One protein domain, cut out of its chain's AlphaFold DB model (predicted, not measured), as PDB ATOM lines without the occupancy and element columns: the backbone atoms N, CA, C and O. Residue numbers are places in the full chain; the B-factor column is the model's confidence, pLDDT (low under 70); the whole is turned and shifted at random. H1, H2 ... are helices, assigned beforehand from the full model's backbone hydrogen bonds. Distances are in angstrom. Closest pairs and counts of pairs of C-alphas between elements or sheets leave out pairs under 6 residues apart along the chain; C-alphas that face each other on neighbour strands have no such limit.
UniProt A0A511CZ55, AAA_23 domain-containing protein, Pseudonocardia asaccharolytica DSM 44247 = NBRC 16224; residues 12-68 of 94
ATOM      1  N   MET A  12     153.438 192.873 136.202       93.50
ATOM      2  CA  MET A  12     153.559 192.988 137.651       93.50
ATOM      3  C   MET A  12     152.753 194.189 138.145       93.50
ATOM      4  O   MET A  12     152.696 195.231 137.494       93.50
ATOM      5  N   ARG A  13     152.099 194.046 139.291       94.69
ATOM      6  CA  ARG A  13     151.336 195.114 139.946       94.69
ATOM      7  C   ARG A  13     151.404 194.917 141.449       94.69
ATOM      8  O   ARG A  13     151.547 193.786 141.906       94.69
ATOM      9  N   LEU A  14     151.282 196.007 142.192       93.00
ATOM     10  CA  LEU A  14     151.105 195.922 143.635       93.00
ATOM     11  C   LEU A  14     149.677 195.489 143.949       93.00
ATOM     12  O   LEU A  14     148.734 195.865 143.247       93.00
ATOM     13  N   ASP A  15     149.533 194.707 145.012       90.00
ATOM     14  CA  ASP A  15     148.242 194.517 145.656       90.00
ATOM     15  C   ASP A  15     147.784 195.880 146.225       90.00
ATOM     16  O   ASP A  15     148.565 196.519 146.943       90.00
ATOM     17  N   PRO A  16     146.560 196.348 145.912       84.69
ATOM     18  CA  PRO A  16     146.016 197.605 146.431       84.69
ATOM     19  C   PRO A  16     146.051 197.743 147.959       84.69
ATOM     20  O   PRO A  16     146.029 198.863 148.462       84.69
ATOM     21  N   HIS A  17     146.109 196.630 148.694       89.38
ATOM     22  CA  HIS A  17     146.116 196.605 150.157       89.38
ATOM     23  C   HIS A  17     147.484 196.280 150.769       89.38
ATOM     24  O   HIS A  17     147.594 196.187 151.989       89.38
ATOM     25  N   ALA A  18     148.536 196.116 149.960       85.69
ATOM     26  CA  ALA A  18     149.862 195.777 150.478       85.69
ATOM     27  C   ALA A  18     150.601 196.964 151.116       85.69
ATOM     28  O   ALA A  18     151.498 196.739 151.924       85.69
ATOM     29  N   ASP A  19     150.265 198.211 150.767       89.50
ATOM     30  CA  ASP A  19     151.031 199.381 151.209       89.50
ATOM     31  C   ASP A  19     150.902 199.629 152.723       89.50
ATOM     32  O   ASP A  19     149.846 199.989 153.238       89.50
ATOM     33  N   THR A  20     152.019 199.467 153.436       91.12
ATOM     34  CA  THR A  20     152.125 199.715 154.885       91.12
ATOM     35  C   THR A  20     152.705 201.092 155.228       91.12
ATOM     36  O   THR A  20     152.929 201.400 156.399       91.12
ATOM     37  N   GLY A  21     153.037 201.912 154.227       92.81
ATOM     38  CA  GLY A  21     153.730 203.192 154.387       92.81
ATOM     39  C   GLY A  21     155.187 203.070 154.853       92.81
ATOM     40  O   GLY A  21     155.837 204.081 155.120       92.81
ATOM     41  N   ARG A  22     155.718 201.848 154.965       92.94
ATOM     42  CA  ARG A  22     157.094 201.540 155.389       92.94
ATOM     43  C   ARG A  22     157.868 200.887 154.251       92.94
ATOM     44  O   ARG A  22     157.310 200.606 153.198       92.94
ATOM     45  N   TYR A  23     159.164 200.650 154.444       89.75
ATOM     46  CA  TYR A  23     159.943 199.844 153.501       89.75
ATOM     47  C   TYR A  23     159.242 198.489 153.242       89.75
ATOM     48  O   TYR A  23     158.781 197.882 154.211       89.75
ATOM     49  N   PRO A  24     159.161 198.001 151.988       92.31
ATOM     50  CA  PRO A  24     159.710 198.586 150.755       92.31
ATOM     51  C   PRO A  24     158.796 199.612 150.050       92.31
ATOM     52  O   PRO A  24     159.218 200.223 149.073       92.31
ATOM     53  N   PHE A  25     157.578 199.863 150.532       94.75
ATOM     54  CA  PHE A  25     156.585 200.759 149.906       94.75
ATOM     55  C   PHE A  25     156.986 202.237 149.862       94.75
ATOM     56  O   PHE A  25     156.444 203.023 149.084       94.75
ATOM     57  N   THR A  26     157.984 202.629 150.650       94.19
ATOM     58  CA  THR A  26     158.565 203.971 150.587       94.19
ATOM     59  C   THR A  26     159.567 204.156 149.449       94.19
ATOM     60  O   THR A  26     159.868 205.306 149.129       94.19
ATOM     61  N   LEU A  27     160.055 203.075 148.823       96.00
ATOM     62  CA  LEU A  27     161.041 203.145 147.744       96.00
ATOM     63  C   LEU A  27     160.469 203.856 146.504       96.00
ATOM     64  O   LEU A  27     159.322 203.590 146.125       96.00
ATOM     65  N   PRO A  28     161.268 204.698 145.816       97.56
ATOM     66  CA  PRO A  28     160.833 205.402 144.610       97.56
ATOM     67  C   PRO A  28     160.213 204.487 143.551       97.56
ATOM     68  O   PRO A  28     159.140 204.795 143.031       97.56
ATOM     69  N   VAL A  29     160.834 203.335 143.274       96.31
ATOM     70  CA  VAL A  29     160.342 202.402 142.251       96.31
ATOM     71  C   VAL A  29     158.985 201.781 142.611       96.31
ATOM     72  O   VAL A  29     158.142 201.596 141.736       96.31
ATOM     73  N   VAL A  30     158.733 201.514 143.897       95.00
ATOM     74  CA  VAL A  30     157.478 200.902 144.364       95.00
ATOM     75  C   VAL A  30     156.344 201.921 144.287       95.00
ATOM     76  O   VAL A  30     155.272 201.623 143.761       95.00
ATOM     77  N   ARG A  31     156.605 203.168 144.696       95.44
ATOM     78  CA  ARG A  31     155.648 204.273 144.528       95.44
ATOM     79  C   ARG A  31     155.342 204.547 143.056       95.44
ATOM     80  O   ARG A  31     154.190 204.809 142.717       95.44
ATOM     81  N   ALA A  32     156.352 204.499 142.186       95.31
ATOM     82  CA  ALA A  32     156.161 204.664 140.748       95.31
ATOM     83  C   ALA A  32     155.277 203.547 140.170       95.31
ATOM     84  O   ALA A  32     154.326 203.839 139.447       95.31
ATOM     85  N   LEU A  33     155.523 202.291 140.560       95.12
ATOM     86  CA  LEU A  33     154.715 201.144 140.145       95.12
ATOM     87  C   LEU A  33     153.251 201.263 140.596       95.12
ATOM     88  O   LEU A  33     152.349 200.983 139.806       95.12
ATOM     89  N   ALA A  34     153.013 201.707 141.837       93.25
ATOM     90  CA  ALA A  34     151.670 201.957 142.364       93.25
ATOM     91  C   ALA A  34     150.930 203.011 141.530       93.25
ATOM     92  O   ALA A  34     149.812 202.775 141.079       93.25
ATOM     93  N   LYS A  35     151.585 204.152 141.271       94.75
ATOM     94  CA  LYS A  35     151.020 205.257 140.481       94.75
ATOM     95  C   LYS A  35     150.725 204.857 139.036       94.75
ATOM     96  O   LYS A  35     149.725 205.299 138.485       94.75
ATOM     97  N   ALA A  36     151.571 204.021 138.437       94.62
ATOM     98  CA  ALA A  36     151.371 203.506 137.083       94.62
ATOM     99  C   ALA A  36     150.261 202.436 136.994       94.62
ATOM    100  O   ALA A  36     149.845 202.073 135.896       94.62
ATOM    101  N   GLY A  37     149.785 201.900 138.126       93.88
ATOM    102  CA  GLY A  37     148.829 200.788 138.149       93.88
ATOM    103  C   GLY A  37     149.440 199.444 137.724       93.88
ATOM    104  O   GLY A  37     148.717 198.514 137.352       93.88
ATOM    105  N   GLY A  38     150.769 199.325 137.759       93.50
ATOM    106  CA  GLY A  38     151.526 198.149 137.330       93.50
ATOM    107  C   GLY A  38     152.406 198.382 136.098       93.50
ATOM    108  O   GLY A  38     152.353 199.424 135.456       93.50
ATOM    109  N   LEU A  39     153.214 197.376 135.773       94.62
ATOM    110  CA  LEU A  39     154.148 197.352 134.651       94.62
ATOM    111  C   LEU A  39     153.863 196.126 133.783       94.62
ATOM    112  O   LEU A  39     153.838 195.006 134.298       94.62
ATOM    113  N   GLY A  40     153.644 196.340 132.486       94.75
ATOM    114  CA  GLY A  40     153.611 195.271 131.490       94.75
ATOM    115  C   GLY A  40     155.021 194.764 131.186       94.75
ATOM    116  O   GLY A  40     155.959 195.551 131.117       94.75
ATOM    117  N   LEU A  41     155.157 193.451 131.036       92.50
ATOM    118  CA  LEU A  41     156.387 192.765 130.647       92.50
ATOM    119  C   LEU A  41     156.127 192.086 129.301       92.50
ATOM    120  O   LEU A  41     155.702 190.928 129.224       92.50
ATOM    121  N   ASP A  42     156.305 192.863 128.236       88.38
ATOM    122  CA  ASP A  42     156.197 192.373 126.867       88.38
ATOM    123  C   ASP A  42     157.370 191.439 126.525       88.38
ATOM    124  O   ASP A  42     158.408 191.471 127.196       88.38
ATOM    125  N   PRO A  43     157.233 190.570 125.504       89.56
ATOM    126  CA  PRO A  43     158.335 189.726 125.060       89.56
ATOM    127  C   PRO A  43     159.600 190.545 124.787       89.56
ATOM    128  O   PRO A  43     159.564 191.514 124.032       89.56
ATOM    129  N   GLY A  44     160.724 190.124 125.365       89.50
ATOM    130  CA  GLY A  44     162.016 190.779 125.182       89.50
ATOM    131  C   GLY A  44     162.676 191.159 126.503       89.50
ATOM    132  O   GLY A  44     162.420 190.556 127.544       89.50
ATOM    133  N   VAL A  45     163.570 192.146 126.437       91.50
ATOM    134  CA  VAL A  45     164.361 192.606 127.584       91.50
ATOM    135  C   VAL A  45     163.722 193.857 128.177       91.50
ATOM    136  O   VAL A  45     163.531 194.852 127.481       91.50
ATOM    137  N   THR A  46     163.425 193.826 129.476       92.38
ATOM    138  CA  THR A  46     162.992 195.007 130.237       92.38
ATOM    139  C   THR A  46     164.166 195.566 131.032       92.38
ATOM    140  O   THR A  46     164.744 194.867 131.862       92.38
ATOM    141  N   PHE A  47     164.504 196.837 130.809       94.12
ATOM    142  CA  PHE A  47     165.553 197.530 131.557       94.12
ATOM    143  C   PHE A  47     164.953 198.329 132.714       94.12
ATOM    144  O   PHE A  47     164.090 199.180 132.513       94.12
ATOM    145  N   LEU A  48     165.450 198.092 133.928       93.56
ATOM    146  CA  LEU A  48     165.154 198.917 135.098       93.56
ATOM    147  C   LEU A  48     166.346 199.843 135.349       93.56
ATOM    148  O   LEU A  48     167.407 199.392 135.777       93.56
ATOM    149  N   VAL A  49     166.176 201.140 135.085       95.12
ATOM    150  CA  VAL A  49     167.240 202.154 135.182       95.12
ATOM    151  C   VAL A  49     166.828 203.258 136.152       95.12
ATOM    152  O   VAL A  49     165.655 203.598 136.267       95.12
ATOM    153  N   GLY A  50     167.797 203.797 136.888       93.94
ATOM    154  CA  GLY A  50     167.590 204.848 137.884       93.94
ATOM    155  C   GLY A  50     168.760 204.931 138.861       93.94
ATOM    156  O   GLY A  50     169.604 204.035 138.899       93.94
ATOM    157  N   GLU A  51     168.793 205.976 139.684       97.19
ATOM    158  CA  GLU A  51     169.866 206.229 140.657       97.19
ATOM    159  C   GLU A  51     170.041 205.094 141.681       97.19
ATOM    160  O   GLU A  51     169.147 204.260 141.885       97.19
ATOM    161  N   ASN A  52     171.204 205.033 142.337       95.00
ATOM    162  CA  ASN A  52     171.435 204.077 143.420       95.00
ATOM    163  C   ASN A  52     170.458 204.328 144.587       95.00
ATOM    164  O   ASN A  52     170.093 205.465 144.867       95.00
ATOM    165  N   GLY A  53     169.987 203.268 145.247       92.44
ATOM    166  CA  GLY A  53     169.021 203.378 146.351       92.44
ATOM    167  C   GLY A  53     167.551 203.584 145.945       92.44
ATOM    168  O   GLY A  53     166.675 203.569 146.804       92.44
ATOM    169  N   THR A  54     167.228 203.689 144.651       96.38
ATOM    170  CA  THR A  54     165.833 203.847 144.170       96.38
ATOM    171  C   THR A  54     164.960 202.590 144.292       96.38
ATOM    172  O   THR A  54     163.745 202.665 144.104       96.38
ATOM    173  N   GLY A  55     165.560 201.440 144.625       95.56
ATOM    174  CA  GLY A  55     164.853 200.178 144.873       95.56
ATOM    175  C   GLY A  55     164.803 199.194 143.701       95.56
ATOM    176  O   GLY A  55     164.062 198.221 143.774       95.56
ATOM    177  N   LYS A  56     165.568 199.417 142.622       97.06
ATOM    178  CA  LYS A  56     165.555 198.561 141.415       97.06
ATOM    179  C   LYS A  56     165.780 197.074 141.724       97.06
ATOM    180  O   LYS A  56     164.995 196.252 141.273       97.06
ATOM    181  N   SER A  57     166.793 196.740 142.530       95.06
ATOM    182  CA  SER A  57     167.069 195.351 142.935       95.06
ATOM    183  C   SER A  57     165.937 194.769 143.779       95.06
ATOM    184  O   SER A  57     165.452 193.686 143.480       95.06
ATOM    185  N   THR A  58     165.416 195.543 144.740       94.31
ATOM    186  CA  THR A  58     164.259 195.146 145.559       94.31
ATOM    187  C   THR A  58     163.029 194.825 144.709       94.31
ATOM    188  O   THR A  58     162.278 193.911 145.034       94.31
ATOM    189  N   LEU A  59     162.812 195.542 143.602       93.94
ATOM    190  CA  LEU A  59     161.710 195.242 142.690       93.94
ATOM    191  C   LEU A  59     161.903 193.899 141.966       93.94
ATOM    192  O   LEU A  59     160.945 193.141 141.831       93.94
ATOM    193  N   VAL A  60     163.126 193.600 141.522       93.69
ATOM    194  CA  VAL A  60     163.464 192.318 140.878       93.69
ATOM    195  C   VAL A  60     163.327 191.159 141.866       93.69
ATOM    196  O   VAL A  60     162.734 190.139 141.527       93.69
ATOM    197  N   GLU A  61     163.802 191.329 143.098       90.75
ATOM    198  CA  GLU A  61     163.651 190.347 144.177       90.75
ATOM    199  C   GLU A  61     162.174 190.080 144.477       90.75
ATOM    200  O   GLU A  61     161.742 188.930 144.484       90.75
ATOM    201  N   ALA A  62     161.367 191.133 144.652       90.62
ATOM    202  CA  ALA A  62     159.932 190.999 144.891       90.62
ATOM    203  C   ALA A  62     159.222 190.274 143.737       90.62
ATOM    204  O   ALA A  62     158.345 189.443 143.979       90.62
ATOM    205  N   LEU A  63     159.621 190.548 142.490       89.88
ATOM    206  CA  LEU A  63     159.115 189.835 141.322       89.88
ATOM    207  C   LEU A  63     159.500 188.350 141.357       89.88
ATOM    208  O   LEU A  63     158.646 187.503 141.105       89.88
ATOM    209  N   ALA A  64     160.748 188.028 141.707       87.56
ATOM    210  CA  ALA A  64     161.219 186.650 141.832       87.56
ATOM    211  C   ALA A  64     160.433 185.878 142.907       87.56
ATOM    212  O   ALA A  64     159.891 184.813 142.608       87.56
ATOM    213  N   VAL A  65     160.278 186.462 144.106       83.94
ATOM    214  CA  VAL A  65     159.452 185.905 145.196       83.94
ATOM    215  C   VAL A  65     158.025 185.656 144.720       83.94
ATOM    216  O   VAL A  65     157.486 184.568 144.922       83.94
ATOM    217  N   ALA A  66     157.407 186.646 144.071       85.19
ATOM    218  CA  ALA A  66     156.028 186.548 143.598       85.19
ATOM    219  C   ALA A  66     155.844 185.461 142.526       85.19
ATOM    220  O   ALA A  66     154.770 184.873 142.427       85.19
ATOM    221  N   CYS A  67     156.888 185.164 141.747       83.25
ATOM    222  CA  CYS A  67     156.884 184.080 140.763       83.25
ATOM    223  C   CYS A  67     157.117 182.693 141.380       83.25
ATOM    224  O   CYS A  67     157.139 181.702 140.653       83.25
ATOM    225  N   GLY A  68     157.315 182.601 142.698       78.81
ATOM    226  CA  GLY A  68     157.684 181.352 143.361       78.81
ATOM    227  C   GLY A  68     159.117 180.910 143.054       78.81
ATOM    228  O   GLY A  68     159.483 179.778 143.372       78.81
TER     229      GLY A  68
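This is residues 12 to 68 of the 94 residues of the protein "AAA_23 domain-containing protein" of Pseudonocardia asaccharolytica DSM 44247 = NBRC 16224 (UniProt A0A511CZ55). Little regular structure: two short helices, H2 and H1, meet near their first residues as a wide V, and two long loops make much of the rest. The loop of residues 37 to 55 reaches out to Gly 44 at one end of the longest axis, and the loop of residues 12 to 27 reaches Gly 21 at the other. The printed part has 57 residues, with H1 before H2 and no named strand; the class is all helix, though the helices hold only 20 residues. It is compact, with a radius of gyration of the C-alphas of 11.2 A and spans of 33 by 25 by 22 A.

H2, residues 56 to 66, and H1, residues 28 to 36, only just touch, with 3 pairs of C-alphas within 8 A. The closest C-alphas, of Val 29 and Lys 56, are 6.5 A apart. The helices run the same way at a steep tilt of 62 degrees. In both, every O i to N i+4 pair is within hydrogen-bond range.

H2 measures 15.5 A from C-alpha 56 to C-alpha 66 at (156.028, 186.548, 143.598). H1 measures 12.2 A from C-alpha 28 at (160.833, 205.402, 144.610) to C-alpha 36.

The two C-alphas farthest apart, of Gly 21 and Gly 44, are 32.8 A apart. The link from H1 to H2 is long, 19 residues. The printed part has no cut, and no printed residue is under 70 in pLDDT.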